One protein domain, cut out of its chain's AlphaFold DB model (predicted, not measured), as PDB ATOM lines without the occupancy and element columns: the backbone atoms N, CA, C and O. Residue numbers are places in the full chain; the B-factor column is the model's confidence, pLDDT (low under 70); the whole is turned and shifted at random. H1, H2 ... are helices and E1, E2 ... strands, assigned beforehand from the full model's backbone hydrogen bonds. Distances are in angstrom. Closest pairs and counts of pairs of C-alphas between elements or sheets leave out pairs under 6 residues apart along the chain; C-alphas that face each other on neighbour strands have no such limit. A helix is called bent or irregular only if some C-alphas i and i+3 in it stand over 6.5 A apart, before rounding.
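This is residues 496 to 626 of the 641 residues of an uncharacterized protein of Polysphondylium pallidum (strain ATCC 26659 / Pp 5 / PN500) (UniProt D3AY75). A twisted wall of seven strands, side by side in the order in which they follow along the chain, has the long helix H2 over one face of its E5, E6 and E7 part. The short helix H1 only grazes the sheet near E1 and E2, and two long links with no named element join E1 to E2 and E3 to E4. The printed part has 131 residues, with named elements in the order E1 E2 H1 E3 E4 E5 E6 E7 H2; the sheet is mixed, E1 to E4 parallel and E4 to E7 antiparallel, and the class is mixed, helices and strands. The whole is compact, with a radius of gyration of the C-alphas of 14.6 A and spans of 49 by 33 by 23 A.

E1, residues 496 to 501, is an edge strand, parallel to E2, residues 517 to 522, with N 499 and O 519 2.9 A apart. H1, residues 526 to 532, is only just on the sheet, with 5 pairs of C-alphas within 10 A, and only grazes it with residues 526 to 527; the C-alphas of Leu 501 and Gly 526, the closest of E1 and H1, are 7.0 A apart. E3, residues 540 to 545, is parallel to E2, with N 520 and O 542 at 2.8 A. E2, H1 and E3 form a strand-helix-strand unit, two parallel neighbour strands with a helix between, and its crossover is right-handed. E4, residues 567 to 572, is parallel to E3, with N 543 and O 569 at 2.8 A. A meander, each strand the antiparallel neighbour of the one before, follows: E4, E5 of residues 578 to 586, E6 of residues 589 to 594 and edge strand E7 of residues 600 to 604. Its three hairpins have N 570 and O 580 at 2.8 A, N 583 and O 591 at 2.8 A, and N 603 and O 590 at 2.8 A. H2, residues 605 to 623, is on one face of the sheet, making two layers, a sheet with a helix layer; the closest C-alphas of E6 and H2, His 589 and Gln 605, are 5.6 A apart. E5 and H2 are near each other, and H1 and H2 are apart. Every O i to N i+4 pair is within hydrogen-bond range in H1, and 13 of 15 in H2.

E1 begins at C-alpha 496, (197.215, 204.755, 191.161). E5, the longest strand, measures 25.6 A and E7 13.2 A. H1 measures 10.5 A. H2 measures 27.6 A, ends at C-alpha 623, (209.148, 211.204, 161.851), and is irregular, with C-alphas 606 and 609 7.4 A apart.

The C-alphas farthest apart, of Gln 509 and Thr 626, are 49.4 A apart. The printed part has no cut. The links E1 to E2, 15 residues, and E3 to E4, 21 residues, are long. The mean pLDDT of the printed part is 73.6, with residues 501 to 509, 523 to 536, 546 to 558, 560, 574 and 622 to 626 under 70.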
ATOM      1  N   THR A 496     196.328 204.679 192.331       93.75
ATOM      2  CA  THR A 496     197.215 204.755 191.161       93.75
ATOM      3  C   THR A 496     198.517 204.011 191.427       93.75
ATOM      4  O   THR A 496     199.211 204.302 192.397       93.75
ATOM      5  N   LEU A 497     198.861 203.072 190.550       90.88
ATOM      6  CA  LEU A 497     200.105 202.311 190.608       90.88
ATOM      7  C   LEU A 497     200.939 202.593 189.359       90.88
ATOM      8  O   LEU A 497     200.451 202.404 188.249       90.88
ATOM      9  N   SER A 498     202.187 203.003 189.547       91.19
ATOM     10  CA  SER A 498     203.149 203.290 188.486       91.19
ATOM     11  C   SER A 498     204.324 202.322 188.576       91.19
ATOM     12  O   SER A 498     204.889 202.139 189.652       91.19
ATOM     13  N   ILE A 499     204.683 201.674 187.468       84.69
ATOM     14  CA  ILE A 499     205.709 200.623 187.443       84.69
ATOM     15  C   ILE A 499     206.677 200.865 186.283       84.69
ATOM     16  O   ILE A 499     206.248 200.958 185.131       84.69
ATOM     17  N   HIS A 500     207.979 200.906 186.573       80.56
ATOM     18  CA  HIS A 500     209.041 200.981 185.562       80.56
ATOM     19  C   HIS A 500     209.552 199.584 185.180       80.56
ATOM     20  O   HIS A 500     210.166 198.893 185.984       80.56
ATOM     21  N   LEU A 501     209.273 199.138 183.952       69.31
ATOM     22  CA  LEU A 501     209.567 197.792 183.449       69.31
ATOM     23  C   LEU A 501     210.878 197.733 182.669       69.31
ATOM     24  O   LEU A 501     210.923 198.065 181.483       69.31
ATOM     25  N   ASN A 502     211.922 197.209 183.315       58.94
ATOM     26  CA  ASN A 502     213.214 196.946 182.673       58.94
ATOM     27  C   ASN A 502     213.440 195.451 182.323       58.94
ATOM     28  O   ASN A 502     214.176 195.158 181.379       58.94
ATOM     29  N   LYS A 503     212.785 194.499 183.019       55.84
ATOM     30  CA  LYS A 503     212.809 193.028 182.781       55.84
ATOM     31  C   LYS A 503     211.449 192.382 183.158       55.84
ATOM     32  O   LYS A 503     210.564 193.077 183.655       55.84
ATOM     33  N   LYS A 504     211.265 191.070 182.902       53.53
ATOM     34  CA  LYS A 504     210.059 190.295 183.295       53.53
ATOM     35  C   LYS A 504     209.795 190.417 184.803       53.53
ATOM     36  O   LYS A 504     210.726 190.273 185.589       53.53
ATOM     37  N   ILE A 505     208.540 190.657 185.184       54.44
ATOM     38  CA  ILE A 505     208.123 190.848 186.581       54.44
ATOM     39  C   ILE A 505     207.538 189.549 187.134       54.44
ATOM     40  O   ILE A 505     206.688 188.937 186.492       54.44
ATOM     41  N   GLU A 506     207.877 189.214 188.376       52.66
ATOM     42  CA  GLU A 506     207.087 188.303 189.208       52.66
ATOM     43  C   GLU A 506     206.519 189.090 190.401       52.66
ATOM     44  O   GLU A 506     207.216 189.362 191.376       52.66
ATOM     45  N   LEU A 507     205.251 189.513 190.322       57.41
ATOM     46  CA  LEU A 507     204.550 190.081 191.479       57.41
ATOM     47  C   LEU A 507     204.176 188.947 192.444       57.41
ATOM     48  O   LEU A 507     203.593 187.948 192.028       57.41
ATOM     49  N   LYS A 508     204.453 189.112 193.747       52.50
ATOM     50  CA  LYS A 508     204.086 188.118 194.778       52.50
ATOM     51  C   LYS A 508     202.581 187.969 195.004       52.50
ATOM     52  O   LYS A 508     202.139 186.937 195.500       52.50
ATOM     53  N   GLN A 509     201.815 189.005 194.687       61.94
ATOM     54  CA  GLN A 509     200.370 189.062 194.864       61.94
ATOM     55  C   GLN A 509     199.722 189.751 193.660       61.94
ATOM     56  O   GLN A 509     200.371 190.522 192.953       61.94
ATOM     57  N   GLN A 510     198.432 189.489 193.448       70.38
ATOM     58  CA  GLN A 510     197.629 190.212 192.461       70.38
ATOM     59  C   GLN A 510     197.588 191.710 192.792       70.38
ATOM     60  O   GLN A 510     197.700 192.100 193.960       70.38
ATOM     61  N   ILE A 511     197.428 192.556 191.770       78.38
ATOM     62  CA  ILE A 511     197.281 193.995 192.000       78.38
ATOM     63  C   ILE A 511     195.979 194.211 192.791       78.38
ATOM     64  O   ILE A 511     194.941 193.662 192.410       78.38
ATOM     65  N   PRO A 512     195.999 194.982 193.895       82.00
ATOM     66  CA  PRO A 512     194.799 195.228 194.682       82.00
ATOM     67  C   PRO A 512     193.652 195.809 193.853       82.00
ATOM     68  O   PRO A 512     193.857 196.680 193.008       82.00
ATOM     69  N   SER A 513     192.417 195.408 194.160       84.81
ATOM     70  CA  SER A 513     191.214 195.919 193.485       84.81
ATOM     71  C   SER A 513     190.956 197.416 193.712       84.81
ATOM     72  O   SER A 513     190.160 198.015 192.989       84.81
ATOM     73  N   SER A 514     191.628 198.028 194.695       88.50
ATOM     74  CA  SER A 514     191.638 199.476 194.923       88.50
ATOM     75  C   SER A 514     192.329 200.250 193.797       88.50
ATOM     76  O   SER A 514     191.984 201.409 193.563       88.50
ATOM     77  N   VAL A 515     193.268 199.619 193.081       89.12
ATOM     78  CA  VAL A 515     194.016 200.244 191.988       89.12
ATOM     79  C   VAL A 515     193.096 200.407 190.781       89.12
ATOM     80  O   VAL A 515     192.727 199.440 190.113       89.12
ATOM     81  N   LYS A 516     192.733 201.660 190.495       88.69
ATOM     82  CA  LYS A 516     191.895 202.053 189.354       88.69
ATOM     83  C   LYS A 516     192.734 202.508 188.164       88.69
ATOM     84  O   LYS A 516     192.290 202.339 187.028       88.69
ATOM     85  N   LYS A 517     193.922 203.070 188.415       89.62
ATOM     86  CA  LYS A 517     194.843 203.569 187.388       89.62
ATOM     87  C   LYS A 517     196.180 202.839 187.453       89.62
ATOM     88  O   LYS A 517     196.827 202.825 188.495       89.62
ATOM     89  N   LEU A 518     196.601 202.266 186.331       87.69
ATOM     90  CA  LEU A 518     197.901 201.616 186.175       87.69
ATOM     91  C   LEU A 518     198.738 202.401 185.162       87.69
ATOM     92  O   LEU A 518     198.299 202.605 184.032       87.69
ATOM     93  N   ILE A 519     199.932 202.835 185.551       89.31
ATOM     94  CA  ILE A 519     200.909 203.492 184.681       89.31
ATOM     95  C   ILE A 519     202.102 202.556 184.520       89.31
ATOM     96  O   ILE A 519     202.655 202.055 185.494       89.31
ATOM     97  N   VAL A 520     202.493 202.303 183.282       83.44
ATOM     98  CA  VAL A 520     203.581 201.391 182.951       83.44
ATOM     99  C   VAL A 520     204.599 202.140 182.113       83.44
ATOM    100  O   VAL A 520     204.250 202.673 181.062       83.44
ATOM    101  N   TYR A 521     205.843 202.171 182.569       81.12
ATOM    102  CA  TYR A 521     206.981 202.708 181.831       81.12
ATOM    103  C   TYR A 521     207.836 201.549 181.311       81.12
ATOM    104  O   TYR A 521     207.930 200.519 181.969       81.12
ATOM    105  N   GLY A 522     208.482 201.707 180.158       72.62
ATOM    106  CA  GLY A 522     209.426 200.709 179.641       72.62
ATOM    107  C   GLY A 522     208.798 199.710 178.666       72.62
ATOM    108  O   GLY A 522     207.985 200.102 177.830       72.62
ATOM    109  N   ASP A 523     209.238 198.447 178.698       63.69
ATOM    110  CA  ASP A 523     208.847 197.434 177.701       63.69
ATOM    111  C   ASP A 523     207.424 196.895 177.943       63.69
ATOM    112  O   ASP A 523     207.051 196.543 179.062       63.69
ATOM    113  N   ILE A 524     206.617 196.810 176.881       61.19
ATOM    114  CA  ILE A 524     205.190 196.471 176.967       61.19
ATOM    115  C   ILE A 524     204.980 194.962 177.201       61.19
ATOM    116  O   ILE A 524     203.924 194.560 177.693       61.19
ATOM    117  N   ASP A 525     205.966 194.111 176.906       59.97
ATOM    118  CA  ASP A 525     205.827 192.653 177.046       59.97
ATOM    119  C   ASP A 525     205.414 192.220 178.468       59.97
ATOM    120  O   ASP A 525     204.590 191.314 178.615       59.97
ATOM    121  N   GLY A 526     205.877 192.929 179.506       61.03
ATOM    122  CA  GLY A 526     205.500 192.664 180.902       61.03
ATOM    123  C   GLY A 526     204.033 192.968 181.237       61.03
ATOM    124  O   GLY A 526     203.515 192.489 182.242       61.03
ATOM    125  N   ILE A 527     203.309 193.707 180.386       65.56
ATOM    126  CA  ILE A 527     201.884 194.004 180.605       65.56
ATOM    127  C   ILE A 527     201.023 192.738 180.480       65.56
ATOM    128  O   ILE A 527     200.010 192.623 181.171       65.56
ATOM    129  N   LYS A 528     201.418 191.757 179.653       64.94
ATOM    130  CA  LYS A 528     200.688 190.477 179.552       64.94
ATOM    131  C   LYS A 528     200.702 189.712 180.875       64.94
ATOM    132  O   LYS A 528     199.667 189.177 181.278       64.94
ATOM    133  N   ASP A 529     201.847 189.723 181.552       63.00
ATOM    134  CA  ASP A 529     202.046 189.065 182.845       63.00
ATOM    135  C   ASP A 529     201.238 189.769 183.952       63.00
ATOM    136  O   ASP A 529     200.664 189.122 184.830       63.00
ATOM    137  N   LEU A 530     201.099 191.098 183.864       61.97
ATOM    138  CA  LEU A 530     200.245 191.882 184.764       61.97
ATOM    139  C   LEU A 530     198.748 191.596 184.559       61.97
ATOM    140  O   LEU A 530     197.985 191.645 185.519       61.97
ATOM    141  N   GLN A 531     198.308 191.276 183.338       59.75
ATOM    142  CA  GLN A 531     196.899 190.970 183.062       59.75
ATOM    143  C   GLN A 531     196.465 189.565 183.469       59.75
ATOM    144  O   GLN A 531     195.339 189.409 183.931       59.75
ATOM    145  N   HIS A 532     197.331 188.552 183.351       57.84
ATOM    146  CA  HIS A 532     197.006 187.201 183.839       57.84
ATOM    147  C   HIS A 532     196.702 187.175 185.347       57.84
ATOM    148  O   HIS A 532     196.024 186.268 185.822       57.84
ATOM    149  N   ASN A 533     197.167 188.190 186.082       51.09
ATOM    150  CA  ASN A 533     196.968 188.347 187.517       51.09
ATOM    151  C   ASN A 533     195.835 189.315 187.904       51.09
ATOM    152  O   ASN A 533     195.589 189.469 189.097       51.09
ATOM    153  N   ASN A 534     195.146 189.960 186.952       53.81
ATOM    154  CA  ASN A 534     194.204 191.042 187.246       53.81
ATOM    155  C   ASN A 534     192.820 190.819 186.635       53.81
ATOM    156  O   ASN A 534     192.653 190.814 185.417       53.81
ATOM    157  N   ASP A 535     191.813 190.758 187.504       52.12
ATOM    158  CA  ASP A 535     190.404 190.703 187.131       52.12
ATOM    159  C   ASP A 535     189.775 192.107 187.263       52.12
ATOM    160  O   ASP A 535     189.557 192.617 188.360       52.12
ATOM    161  N   MET A 536     189.484 192.748 186.127       54.34
ATOM    162  CA  MET A 536     188.434 193.771 185.941       54.34
ATOM    163  C   MET A 536     188.453 195.089 186.762       54.34
ATOM    164  O   MET A 536     187.593 195.937 186.518       54.34
ATOM    165  N   SER A 537     189.376 195.325 187.703       70.19
ATOM    166  CA  SER A 537     189.356 196.536 188.555       70.19
ATOM    167  C   SER A 537     189.976 197.784 187.916       70.19
ATOM    168  O   SER A 537     189.565 198.902 188.235       70.19
ATOM    169  N   ILE A 538     190.942 197.607 187.010       80.50
ATOM    170  CA  ILE A 538     191.669 198.709 186.369       80.50
ATOM    171  C   ILE A 538     190.748 199.410 185.365       80.50
ATOM    172  O   ILE A 538     190.272 198.809 184.403       80.50
ATOM    173  N   GLN A 539     190.524 200.704 185.576       83.12
ATOM    174  CA  GLN A 539     189.677 201.557 184.738       83.12
ATOM    175  C   GLN A 539     190.502 202.395 183.761       83.12
ATOM    176  O   GLN A 539     190.030 202.685 182.657       83.12
ATOM    177  N   GLU A 540     191.720 202.768 184.164       87.00
ATOM    178  CA  GLU A 540     192.655 203.575 183.386       87.00
ATOM    179  C   GLU A 540     194.022 202.884 183.268       87.00
ATOM    180  O   GLU A 540     194.628 202.511 184.269       87.00
ATOM    181  N   LEU A 541     194.525 202.738 182.043       86.44
ATOM    182  CA  LEU A 541     195.868 202.242 181.750       86.44
ATOM    183  C   LEU A 541     196.658 203.299 180.982       86.44
ATOM    184  O   LEU A 541     196.243 203.723 179.906       86.44
ATOM    185  N   VAL A 542     197.818 203.686 181.493       88.62
ATOM    186  CA  VAL A 542     198.769 204.559 180.803       88.62
ATOM    187  C   VAL A 542     200.018 203.749 180.491       88.62
ATOM    188  O   VAL A 542     200.625 203.171 181.384       88.62
ATOM    189  N   VAL A 543     200.413 203.703 179.226       85.00
ATOM    190  CA  VAL A 543     201.588 202.966 178.762       85.00
ATOM    191  C   VAL A 543     202.569 203.960 178.156       85.00
ATOM    192  O   VAL A 543     202.327 204.485 177.070       85.00
ATOM    193  N   ASN A 544     203.666 204.232 178.854       83.44
ATOM    194  CA  ASN A 544     204.782 205.020 178.358       83.44
ATOM    195  C   ASN A 544     205.851 204.089 177.788       83.44
ATOM    196  O   ASN A 544     206.576 203.416 178.519       83.44
ATOM    197  N   PHE A 545     205.933 204.051 176.462       73.75
ATOM    198  CA  PHE A 545     206.737 203.072 175.752       73.75
ATOM    199  C   PHE A 545     207.859 203.721 174.945       73.75
ATOM    200  O   PHE A 545     207.633 204.636 174.145       73.75
ATOM    201  N   ASN A 546     209.063 203.169 175.097       64.62
ATOM    202  CA  ASN A 546     210.220 203.523 174.290       64.62
ATOM    203  C   ASN A 546     210.299 202.625 173.037       64.62
ATOM    204  O   ASN A 546     210.650 201.450 173.095       64.62
ATOM    205  N   VAL A 547     209.999 203.202 171.871       56.69
ATOM    206  CA  VAL A 547     209.967 202.556 170.540       56.69
ATOM    207  C   VAL A 547     211.384 202.256 170.003       56.69
ATOM    208  O   VAL A 547     211.511 201.794 168.871       56.69
ATOM    209  N   SER A 548     212.467 202.473 170.767       52.00
ATOM    210  CA  SER A 548     213.846 202.154 170.339       52.00
ATOM    211  C   SER A 548     214.060 200.667 170.007       52.00
ATOM    212  O   SER A 548     214.927 200.341 169.201       52.00
ATOM    213  N   ARG A 549     213.212 199.768 170.532       47.62
ATOM    214  CA  ARG A 549     213.184 198.327 170.200       47.62
ATOM    215  C   ARG A 549     212.218 197.944 169.069       47.62
ATOM    216  O   ARG A 549     212.105 196.769 168.722       47.62
ATOM    217  N   PHE A 550     211.519 198.905 168.469       50.00
ATOM    218  CA  PHE A 550     210.539 198.660 167.408       50.00
ATOM    219  C   PHE A 550     211.241 198.516 166.053       50.00
ATOM    220  O   PHE A 550     211.172 199.375 165.171       50.00
ATOM    221  N   ASP A 551     211.957 197.408 165.891       49.97
ATOM    222  CA  ASP A 551     212.551 197.037 164.615       49.97
ATOM    223  C   ASP A 551     211.434 196.753 163.592       49.97
ATOM    224  O   ASP A 551     210.498 195.984 163.847       49.97
ATOM    225  N   ARG A 552     211.544 197.345 162.393       49.06
ATOM    226  CA  ARG A 552     210.588 197.198 161.277       49.06
ATOM    227  C   ARG A 552     210.327 195.737 160.901       49.06
ATOM    228  O   ARG A 552     209.347 195.479 160.206       49.06
ATOM    229  N   ARG A 553     211.177 194.796 161.325       46.53
ATOM    230  CA  ARG A 553     211.060 193.360 161.036       46.53
ATOM    231  C   ARG A 553     210.237 192.570 162.066       46.53
ATOM    232  O   ARG A 553     209.773 191.488 161.725       46.53
ATOM    233  N   ARG A 554     210.006 193.088 163.284       49.47
ATOM    234  CA  ARG A 554     209.285 192.397 164.384       49.47
ATOM    235  C   ARG A 554     207.944 193.069 164.741       49.47
ATOM    236  O   ARG A 554     207.552 193.131 165.901       49.47
ATOM    237  N   GLN A 555     207.228 193.575 163.731       52.81
ATOM    238  CA  GLN A 555     206.024 194.415 163.879       52.81
ATOM    239  C   GLN A 555     204.841 193.768 164.627       52.81
ATOM    240  O   GLN A 555     203.967 194.499 165.073       52.81
ATOM    241  N   SER A 556     204.760 192.441 164.755       47.69
ATOM    242  CA  SER A 556     203.556 191.774 165.282       47.69
ATOM    243  C   SER A 556     203.501 191.634 166.805       47.69
ATOM    244  O   SER A 556     202.416 191.418 167.333       47.69
ATOM    245  N   ASN A 557     204.631 191.747 167.515       50.22
ATOM    246  CA  ASN A 557     204.700 191.321 168.922       50.22
ATOM    247  C   ASN A 557     204.829 192.465 169.935       50.22
ATOM    248  O   ASN A 557     204.627 192.226 171.115       50.22
ATOM    249  N   ALA A 558     205.117 193.692 169.490       59.19
ATOM    250  CA  ALA A 558     205.438 194.805 170.389       59.19
ATOM    251  C   ALA A 558     204.219 195.453 171.077       59.19
ATOM    252  O   ALA A 558     204.374 196.158 172.067       59.19
ATOM    253  N   ILE A 559     203.007 195.240 170.551       70.50
ATOM    254  CA  ILE A 559     201.762 195.611 171.235       70.50
ATOM    255  C   ILE A 559     201.079 194.311 171.664       70.50
ATOM    256  O   ILE A 559     200.787 193.481 170.800       70.50
ATOM    257  N   PRO A 560     200.795 194.107 172.952       66.62
ATOM    258  CA  PRO A 560     200.235 192.877 173.452       66.62
ATOM    259  C   PRO A 560     198.768 192.771 173.030       66.62
ATOM    260  O   PRO A 560     198.019 193.755 173.012       66.62
ATOM    261  N   GLU A 561     198.356 191.559 172.663       71.75
ATOM    262  CA  GLU A 561     196.945 191.214 172.505       71.75
ATOM    263  C   GLU A 561     196.337 191.091 173.897       71.75
ATOM    264  O   GLU A 561     196.366 190.033 174.520       71.75
ATOM    265  N   ILE A 562     195.868 192.223 174.405       72.81
ATOM    266  CA  ILE A 562     195.251 192.335 175.716       72.81
ATOM    267  C   ILE A 562     193.872 192.963 175.605       72.81
ATOM    268  O   ILE A 562     193.578 193.711 174.668       72.81
ATOM    269  N   ASN A 563     193.038 192.689 176.604       75.75
ATOM    270  CA  ASN A 563     191.803 193.432 176.787       75.75
ATOM    271  C   ASN A 563     192.166 194.763 177.430       75.75
ATOM    272  O   ASN A 563     192.604 194.812 178.580       75.75
ATOM    273  N   TYR A 564     192.052 195.834 176.656       78.50
ATOM    274  CA  TYR A 564     192.364 197.168 177.137       78.50
ATOM    275  C   TYR A 564     191.246 197.651 178.069       78.50
ATOM    276  O   TYR A 564     190.069 197.490 177.735       78.50
ATOM    277  N   PRO A 565     191.575 198.243 179.229       77.00
ATOM    278  CA  PRO A 565     190.564 198.791 180.125       77.00
ATOM    279  C   PRO A 565     189.822 199.967 179.483       77.00
ATOM    280  O   PRO A 565     190.203 200.474 178.421       77.00
ATOM    281  N   SER A 566     188.745 200.413 180.142       77.69
ATOM    282  CA  SER A 566     187.827 201.429 179.609       77.69
ATOM    283  C   SER A 566     188.532 202.675 179.094       77.69
ATOM    284  O   SER A 566     188.163 203.162 178.027       77.69
ATOM    285  N   ASN A 567     189.555 203.135 179.812       84.06
ATOM    286  CA  ASN A 567     190.383 204.264 179.436       84.06
ATOM    287  C   ASN A 567     191.815 203.770 179.260       84.06
ATOM    288  O   ASN A 567     192.417 203.254 180.192       84.06
ATOM    289  N   THR A 568     192.376 203.906 178.063       86.56
ATOM    290  CA  THR A 568     193.782 203.577 177.818       86.56
ATOM    291  C   THR A 568     194.475 204.730 177.099       86.56
ATOM    292  O   THR A 568     193.910 205.328 176.184       86.56
ATOM    293  N   LEU A 569     195.700 205.047 177.508       88.75
ATOM    294  CA  LEU A 569     196.558 206.066 176.918       88.75
ATOM    295  C   LEU A 569     197.928 205.459 176.618       88.75
ATOM    296  O   LEU A 569     198.622 205.011 177.522       88.75
ATOM    297  N   PHE A 570     198.346 205.503 175.361       87.00
ATOM    298  CA  PHE A 570     199.725 205.231 174.972       87.00
ATOM    299  C   PHE A 570     200.479 206.545 174.798       87.00
ATOM    300  O   PHE A 570     200.017 207.426 174.073       87.00
ATOM    301  N   ILE A 571     201.646 206.652 175.427       86.31
ATOM    302  CA  ILE A 571     202.605 207.744 175.264       86.31
ATOM    303  C   ILE A 571     203.824 207.172 174.543       86.31
ATOM    304  O   ILE A 571     204.485 206.256 175.034       86.31
ATOM    305  N   LEU A 572     204.099 207.694 173.351       80.25
ATOM    306  CA  LEU A 572     205.188 207.246 172.490       80.25
ATOM    307  C   LEU A 572     206.407 208.143 172.717       80.25
ATOM    308  O   LEU A 572     206.692 209.023 171.903       80.25
ATOM    309  N   SER A 573     207.123 207.933 173.823       76.50
ATOM    310  CA  SER A 573     208.140 208.877 174.310       76.50
ATOM    311  C   SER A 573     209.234 209.181 173.286       76.50
ATOM    312  O   SER A 573     209.495 210.329 172.930       76.50
ATOM    313  N   CYS A 574     209.792 208.157 172.651       69.31
ATOM    314  CA  CYS A 574     210.802 208.366 171.611       69.31
ATOM    315  C   CYS A 574     210.243 208.897 170.271       69.31
ATOM    316  O   CYS A 574     211.015 209.122 169.340       69.31
ATOM    317  N   LEU A 575     208.923 209.041 170.107       70.94
ATOM    318  CA  LEU A 575     208.293 209.649 168.927       70.94
ATOM    319  C   LEU A 575     207.855 211.097 169.201       70.94
ATOM    320  O   LEU A 575     206.993 211.605 168.495       70.94
ATOM    321  N   GLY A 576     208.495 211.775 170.161       70.56
ATOM    322  CA  GLY A 576     208.175 213.156 170.533       70.56
ATOM    323  C   GLY A 576     206.962 213.241 171.454       70.56
ATOM    324  O   GLY A 576     206.148 214.146 171.291       70.56
ATOM    325  N   ASP A 577     206.822 212.255 172.349       76.50
ATOM    326  CA  ASP A 577     205.730 212.133 173.324       76.50
ATOM    327  C   ASP A 577     204.321 212.148 172.712       76.50
ATOM    328  O   ASP A 577     203.349 212.568 173.342       76.50
ATOM    329  N   GLU A 578     204.198 211.666 171.472       80.56
ATOM    330  CA  GLU A 578     202.918 211.560 170.776       80.56
ATOM    331  C   GLU A 578     201.977 210.599 171.508       80.56
ATOM    332  O   GLU A 578     202.371 209.500 171.917       80.56
ATOM    333  N   LYS A 579     200.714 211.007 171.655       86.69
ATOM    334  CA  LYS A 579     199.722 210.269 172.445       86.69
ATOM    335  C   LYS A 579     198.674 209.587 171.572       86.69
ATOM    336  O   LYS A 579     198.135 210.190 170.639       86.69
ATOM    337  N   ILE A 580     198.338 208.345 171.920       88.25
ATOM    338  CA  ILE A 580     197.189 207.609 171.379       88.25
ATOM    339  C   ILE A 580     196.229 207.309 172.527       88.25
ATOM    340  O   ILE A 580     196.531 206.533 173.431       88.25
ATOM    341  N   PHE A 581     195.054 207.911 172.460       88.31
ATOM    342  CA  PHE A 581     193.961 207.709 173.391       88.31
ATOM    343  C   PHE A 581     193.056 206.597 172.869       88.31
ATOM    344  O   PHE A 581     192.763 206.510 171.672       88.31
ATOM    345  N   ILE A 582     192.597 205.747 173.776       87.81
ATOM    346  CA  ILE A 582     191.696 204.637 173.503       87.81
ATOM    347  C   ILE A 582     190.598 204.661 174.568       87.81
ATOM    348  O   ILE A 582     190.863 204.813 175.765       87.81
ATOM    349  N   ARG A 583     189.351 204.520 174.125       83.50
ATOM    350  CA  ARG A 583     188.175 204.391 174.985       83.50
ATOM    351  C   ARG A 583     187.357 203.191 174.570       83.50
ATOM    352  O   ARG A 583     186.932 203.112 173.423       83.50
ATOM    353  N   MET A 584     187.090 202.272 175.485       77.75
ATOM    354  CA  MET A 584     186.109 201.218 175.232       77.75
ATOM    355  C   MET A 584     184.729 201.874 175.112       77.75
ATOM    356  O   MET A 584     184.377 202.700 175.955       77.75
ATOM    357  N   ILE A 585     183.942 201.536 174.090       76.19
ATOM    358  CA  ILE A 585     182.559 202.020 173.890       76.19
ATOM    359  C   ILE A 585     181.566 200.953 174.351       76.19
ATOM    360  O   ILE A 585     180.590 201.260 175.040       76.19
ATOM    361  N   ASP A 586     181.871 199.700 174.042       73.25
ATOM    362  CA  ASP A 586     181.158 198.505 174.469       73.25
ATOM    363  C   ASP A 586     182.132 197.326 174.565       73.25
ATOM    364  O   ASP A 586     183.327 197.502 174.337       73.25
ATOM    365  N   ASP A 587     181.623 196.139 174.889       74.00
ATOM    366  CA  ASP A 587     182.435 194.940 175.128       74.00
ATOM    367  C   ASP A 587     183.274 194.503 173.910       74.00
ATOM    368  O   ASP A 587     184.189 193.699 174.056       74.00
ATOM    369  N   LEU A 588     182.978 195.012 172.707       81.75
ATOM    370  CA  LEU A 588     183.623 194.619 171.453       81.75
ATOM    371  C   LEU A 588     184.249 195.785 170.680       81.75
ATOM    372  O   LEU A 588     184.990 195.535 169.730       81.75
ATOM    373  N   HIS A 589     183.974 197.042 171.027       82.31
ATOM    374  CA  HIS A 589     184.401 198.205 170.248       82.31
ATOM    375  C   HIS A 589     185.138 199.247 171.079       82.31
ATOM    376  O   HIS A 589     184.730 199.620 172.179       82.31
ATOM    377  N   TYR A 590     186.173 199.811 170.465       84.62
ATOM    378  CA  TYR A 590     187.006 200.867 171.018       84.62
ATOM    379  C   TYR A 590     186.994 202.090 170.108       84.62
ATOM    380  O   TYR A 590     187.098 201.976 168.888       84.62
ATOM    381  N   LEU A 591     186.898 203.274 170.696       85.44
ATOM    382  CA  LEU A 591     187.182 204.543 170.051       85.44
ATOM    383  C   LEU A 591     188.669 204.850 170.216       85.44
ATOM    384  O   LEU A 591     189.176 204.840 171.332       85.44
ATOM    385  N   VAL A 592     189.357 205.140 169.119       89.19
ATOM    386  CA  VAL A 592     190.779 205.503 169.115       89.19
ATOM    387  C   VAL A 592     190.927 206.934 168.609       89.19
ATOM    388  O   VAL A 592     190.259 207.303 167.640       89.19
ATOM    389  N   PHE A 593     191.794 207.724 169.245       87.31
ATOM    390  CA  PHE A 593     192.165 209.082 168.838       87.31
ATOM    391  C   PHE A 593     193.668 209.299 169.010       87.31
ATOM    392  O   PHE A 593     194.211 209.033 170.076       87.31
ATOM    393  N   SER A 594     194.339 209.812 167.983       86.38
ATOM    394  CA  SER A 594     195.763 210.168 168.027       86.38
ATOM    395  C   SER A 594     195.982 211.659 167.758       86.38
ATOM    396  O   SER A 594     195.105 212.325 167.208       86.38
ATOM    397  N   GLN A 595     197.144 212.187 168.150       78.56
ATOM    398  CA  GLN A 595     197.464 213.617 168.067       78.56
ATOM    399  C   GLN A 595     197.983 214.066 166.690       78.56
ATOM    400  O   GLN A 595     197.300 214.852 166.043       78.56
ATOM    401  N   THR A 596     199.140 213.594 166.196       72.88
ATOM    402  CA  THR A 596     199.660 214.043 164.881       72.88
ATOM    403  C   THR A 596     200.327 212.936 164.034       72.88
ATOM    404  O   THR A 596     201.496 212.626 164.235       72.88
ATOM    405  N   PRO A 597     199.680 212.395 162.982       71.88
ATOM    406  CA  PRO A 597     198.419 212.844 162.407       71.88
ATOM    407  C   PRO A 597     197.237 212.455 163.289       71.88
ATOM    408  O   PRO A 597     197.275 211.446 163.993       71.88
ATOM    409  N   ILE A 598     196.160 213.227 163.182       76.88
ATOM    410  CA  ILE A 598     194.907 212.904 163.855       76.88
ATOM    411  C   ILE A 598     194.273 211.708 163.158       76.88
ATOM    412  O   ILE A 598     193.723 211.815 162.058       76.88
ATOM    413  N   MET A 599     194.343 210.561 163.818       81.44
ATOM    414  CA  MET A 599     193.651 209.346 163.430       81.44
ATOM    415  C   MET A 599     192.503 209.139 164.395       81.44
ATOM    416  O   MET A 599     192.694 209.154 165.607       81.44
ATOM    417  N   THR A 600     191.298 208.968 163.859       83.38
ATOM    418  CA  THR A 600     190.114 208.686 164.675       83.38
ATOM    419  C   THR A 600     189.315 207.552 164.075       83.38
ATOM    420  O   THR A 600     188.995 207.601 162.886       83.38
ATOM    421  N   ALA A 601     188.979 206.536 164.869       86.38
ATOM    422  CA  ALA A 601     188.178 205.404 164.407       86.38
ATOM    423  C   ALA A 601     187.443 204.702 165.552       86.38
ATOM    424  O   ALA A 601     187.925 204.674 166.680       86.38
ATOM    425  N   ILE A 602     186.303 204.087 165.227       85.31
ATOM    426  CA  ILE A 602     185.712 203.020 166.043       85.31
ATOM    427  C   ILE A 602     186.257 201.702 165.492       85.31
ATOM    428  O   ILE A 602     186.112 201.426 164.299       85.31
ATOM    429  N   VAL A 603     186.903 200.914 166.341       88.19
ATOM    430  CA  VAL A 603     187.636 199.703 165.975       88.19
ATOM    431  C   VAL A 603     187.119 198.539 166.809       88.19
ATOM    432  O   VAL A 603     187.009 198.643 168.027       88.19
ATOM    433  N   HIS A 604     186.799 197.426 166.155       89.12
ATOM    434  CA  HIS A 604     186.452 196.188 166.849       89.12
ATOM    435  C   HIS A 604     187.686 195.626 167.578       89.12
ATOM    436  O   HIS A 604     188.790 195.686 167.035       89.12
ATOM    437  N   GLN A 605     187.512 195.035 168.759       85.00
ATOM    438  CA  GLN A 605     188.570 194.498 169.624       85.00
ATOM    439  C   GLN A 605     189.563 193.608 168.863       85.00
ATOM    440  O   GLN A 605     190.769 193.815 168.948       85.00
ATOM    441  N   SER A 606     189.064 192.699 168.016       87.62
ATOM    442  CA  SER A 606     189.900 191.805 167.188       87.62
ATOM    443  C   SER A 606     190.772 192.508 166.133       87.62
ATOM    444  O   SER A 606     191.638 191.881 165.533       87.62
ATOM    445  N   GLN A 607     190.535 193.793 165.858       88.94
ATOM    446  CA  GLN A 607     191.315 194.607 164.918       88.94
ATOM    447  C   GLN A 607     192.110 195.717 165.617       88.94
ATOM    448  O   GLN A 607     192.898 196.399 164.958       88.94
ATOM    449  N   LEU A 608     191.917 195.913 166.926       86.44
ATOM    450  CA  LEU A 608     192.490 197.033 167.669       86.44
ATOM    451  C   LEU A 608     194.017 197.011 167.624       86.44
ATOM    452  O   LEU A 608     194.624 198.000 167.225       86.44
ATOM    453  N   GLN A 609     194.634 195.871 167.931       84.50
ATOM    454  CA  GLN A 609     196.090 195.723 167.908       84.50
ATOM    455  C   GLN A 609     196.674 196.088 166.530       84.50
ATOM    456  O   GLN A 609     197.580 196.914 166.427       84.50
ATOM    457  N   LYS A 610     196.097 195.557 165.446       86.31
ATOM    458  CA  LYS A 610     196.511 195.873 164.071       86.31
ATOM    459  C   LYS A 610     196.339 197.358 163.733       86.31
ATOM    460  O   LYS A 610     197.180 197.935 163.040       86.31
ATOM    461  N   TYR A 611     195.259 197.982 164.203       87.75
ATOM    462  CA  TYR A 611     195.022 199.413 164.016       87.75
ATOM    463  C   TYR A 611     196.061 200.264 164.759       87.75
ATOM    464  O   TYR A 611     196.594 201.214 164.179       87.75
ATOM    465  N   LEU A 612     196.403 199.900 166.000       85.81
ATOM    466  CA  LEU A 612     197.440 200.571 166.787       85.81
ATOM    467  C   LEU A 612     198.815 200.435 166.128       85.81
ATOM    468  O   LEU A 612     199.487 201.442 165.925       85.81
ATOM    469  N   LEU A 613     199.192 199.231 165.681       82.75
ATOM    470  CA  LEU A 613     200.443 198.998 164.950       82.75
ATOM    471  C   LEU A 613     200.548 199.864 163.687       82.75
ATOM    472  O   LEU A 613     201.584 200.479 163.432       82.75
ATOM    473  N   ASN A 614     199.465 199.967 162.912       84.38
ATOM    474  CA  ASN A 614     199.426 200.848 161.746       84.38
ATOM    475  C   ASN A 614     199.566 202.325 162.150       84.38
ATOM    476  O   ASN A 614     200.327 203.053 161.519       84.38
ATOM    477  N   THR A 615     198.882 202.757 163.212       83.12
ATOM    478  CA  THR A 615     198.943 204.134 163.732       83.12
ATOM    479  C   THR A 615     200.368 204.503 164.157       83.12
ATOM    480  O   THR A 615     200.908 205.504 163.688       83.12
ATOM    481  N   ILE A 616     201.039 203.652 164.941       80.50
ATOM    482  CA  ILE A 616     202.449 203.840 165.333       80.50
ATOM    483  C   ILE A 616     203.367 203.841 164.101       80.50
ATOM    484  O   ILE A 616     204.235 204.704 163.966       80.50
ATOM    485  N   GLY A 617     203.147 202.932 163.147       77.62
ATOM    486  CA  GLY A 617     203.897 202.911 161.890       77.62
ATOM    487  C   GLY A 617     203.728 204.192 161.060       77.62
ATOM    488  O   GLY A 617     204.662 204.613 160.375       77.62
ATOM    489  N   LYS A 618     202.564 204.854 161.124       77.88
ATOM    490  CA  LYS A 618     202.358 206.176 160.513       77.88
ATOM    491  C   LYS A 618     203.165 207.250 161.228       77.88
ATOM    492  O   LYS A 618     203.877 207.977 160.541       77.88
ATOM    493  N   TYR A 619     203.124 207.303 162.558       76.25
ATOM    494  CA  TYR A 619     203.959 208.218 163.342       76.25
ATOM    495  C   TYR A 619     205.441 208.113 162.966       76.25
ATOM    496  O   TYR A 619     206.083 209.121 162.683       76.25
ATOM    497  N   GLN A 620     205.969 206.891 162.852       73.56
ATOM    498  CA  GLN A 620     207.353 206.658 162.426       73.56
ATOM    499  C   GLN A 620     207.653 207.201 161.019       73.56
ATOM    500  O   GLN A 620     208.718 207.769 160.801       73.56
ATOM    501  N   ARG A 621     206.726 207.071 160.060       71.75
ATOM    502  CA  ARG A 621     206.908 207.610 158.698       71.75
ATOM    503  C   ARG A 621     206.878 209.132 158.656       71.75
ATOM    504  O   ARG A 621     207.630 209.721 157.895       71.75
ATOM    505  N   PHE A 622     206.030 209.768 159.464       65.56
ATOM    506  CA  PHE A 622     206.018 211.230 159.593       65.56
ATOM    507  C   PHE A 622     207.219 211.762 160.389       65.56
ATOM    508  O   PHE A 622     207.503 212.957 160.342       65.56
ATOM    509  N   ARG A 623     207.933 210.881 161.103       60.44
ATOM    510  CA  ARG A 623     209.148 211.204 161.851       60.44
ATOM    511  C   ARG A 623     210.393 211.273 160.970       60.44
ATOM    512  O   ARG A 623     211.286 212.050 161.316       60.44
ATOM    513  N   GLU A 624     210.471 210.472 159.902       48.53
ATOM    514  CA  GLU A 624     211.600 210.487 158.966       48.53
ATOM    515  C   GLU A 624     211.646 211.846 158.261       48.53
ATOM    516  O   GLU A 624     210.751 212.152 157.468       48.53
ATOM    517  N   PRO A 625     212.665 212.686 158.524       43.38
ATOM    518  CA  PRO A 625     212.928 213.777 157.614       43.38
ATOM    519  C   PRO A 625     213.258 213.119 156.275       43.38
ATOM    520  O   PRO A 625     214.134 212.254 156.206       43.38
ATOM    521  N   THR A 626     212.571 213.511 155.205       37.62
ATOM    522  CA  THR A 626     213.147 213.389 153.865       37.62
ATOM    523  C   THR A 626     214.584 213.891 153.964       37.62
ATOM    524  O   THR A 626     214.795 215.044 154.336       37.62
TER     525      THR A 626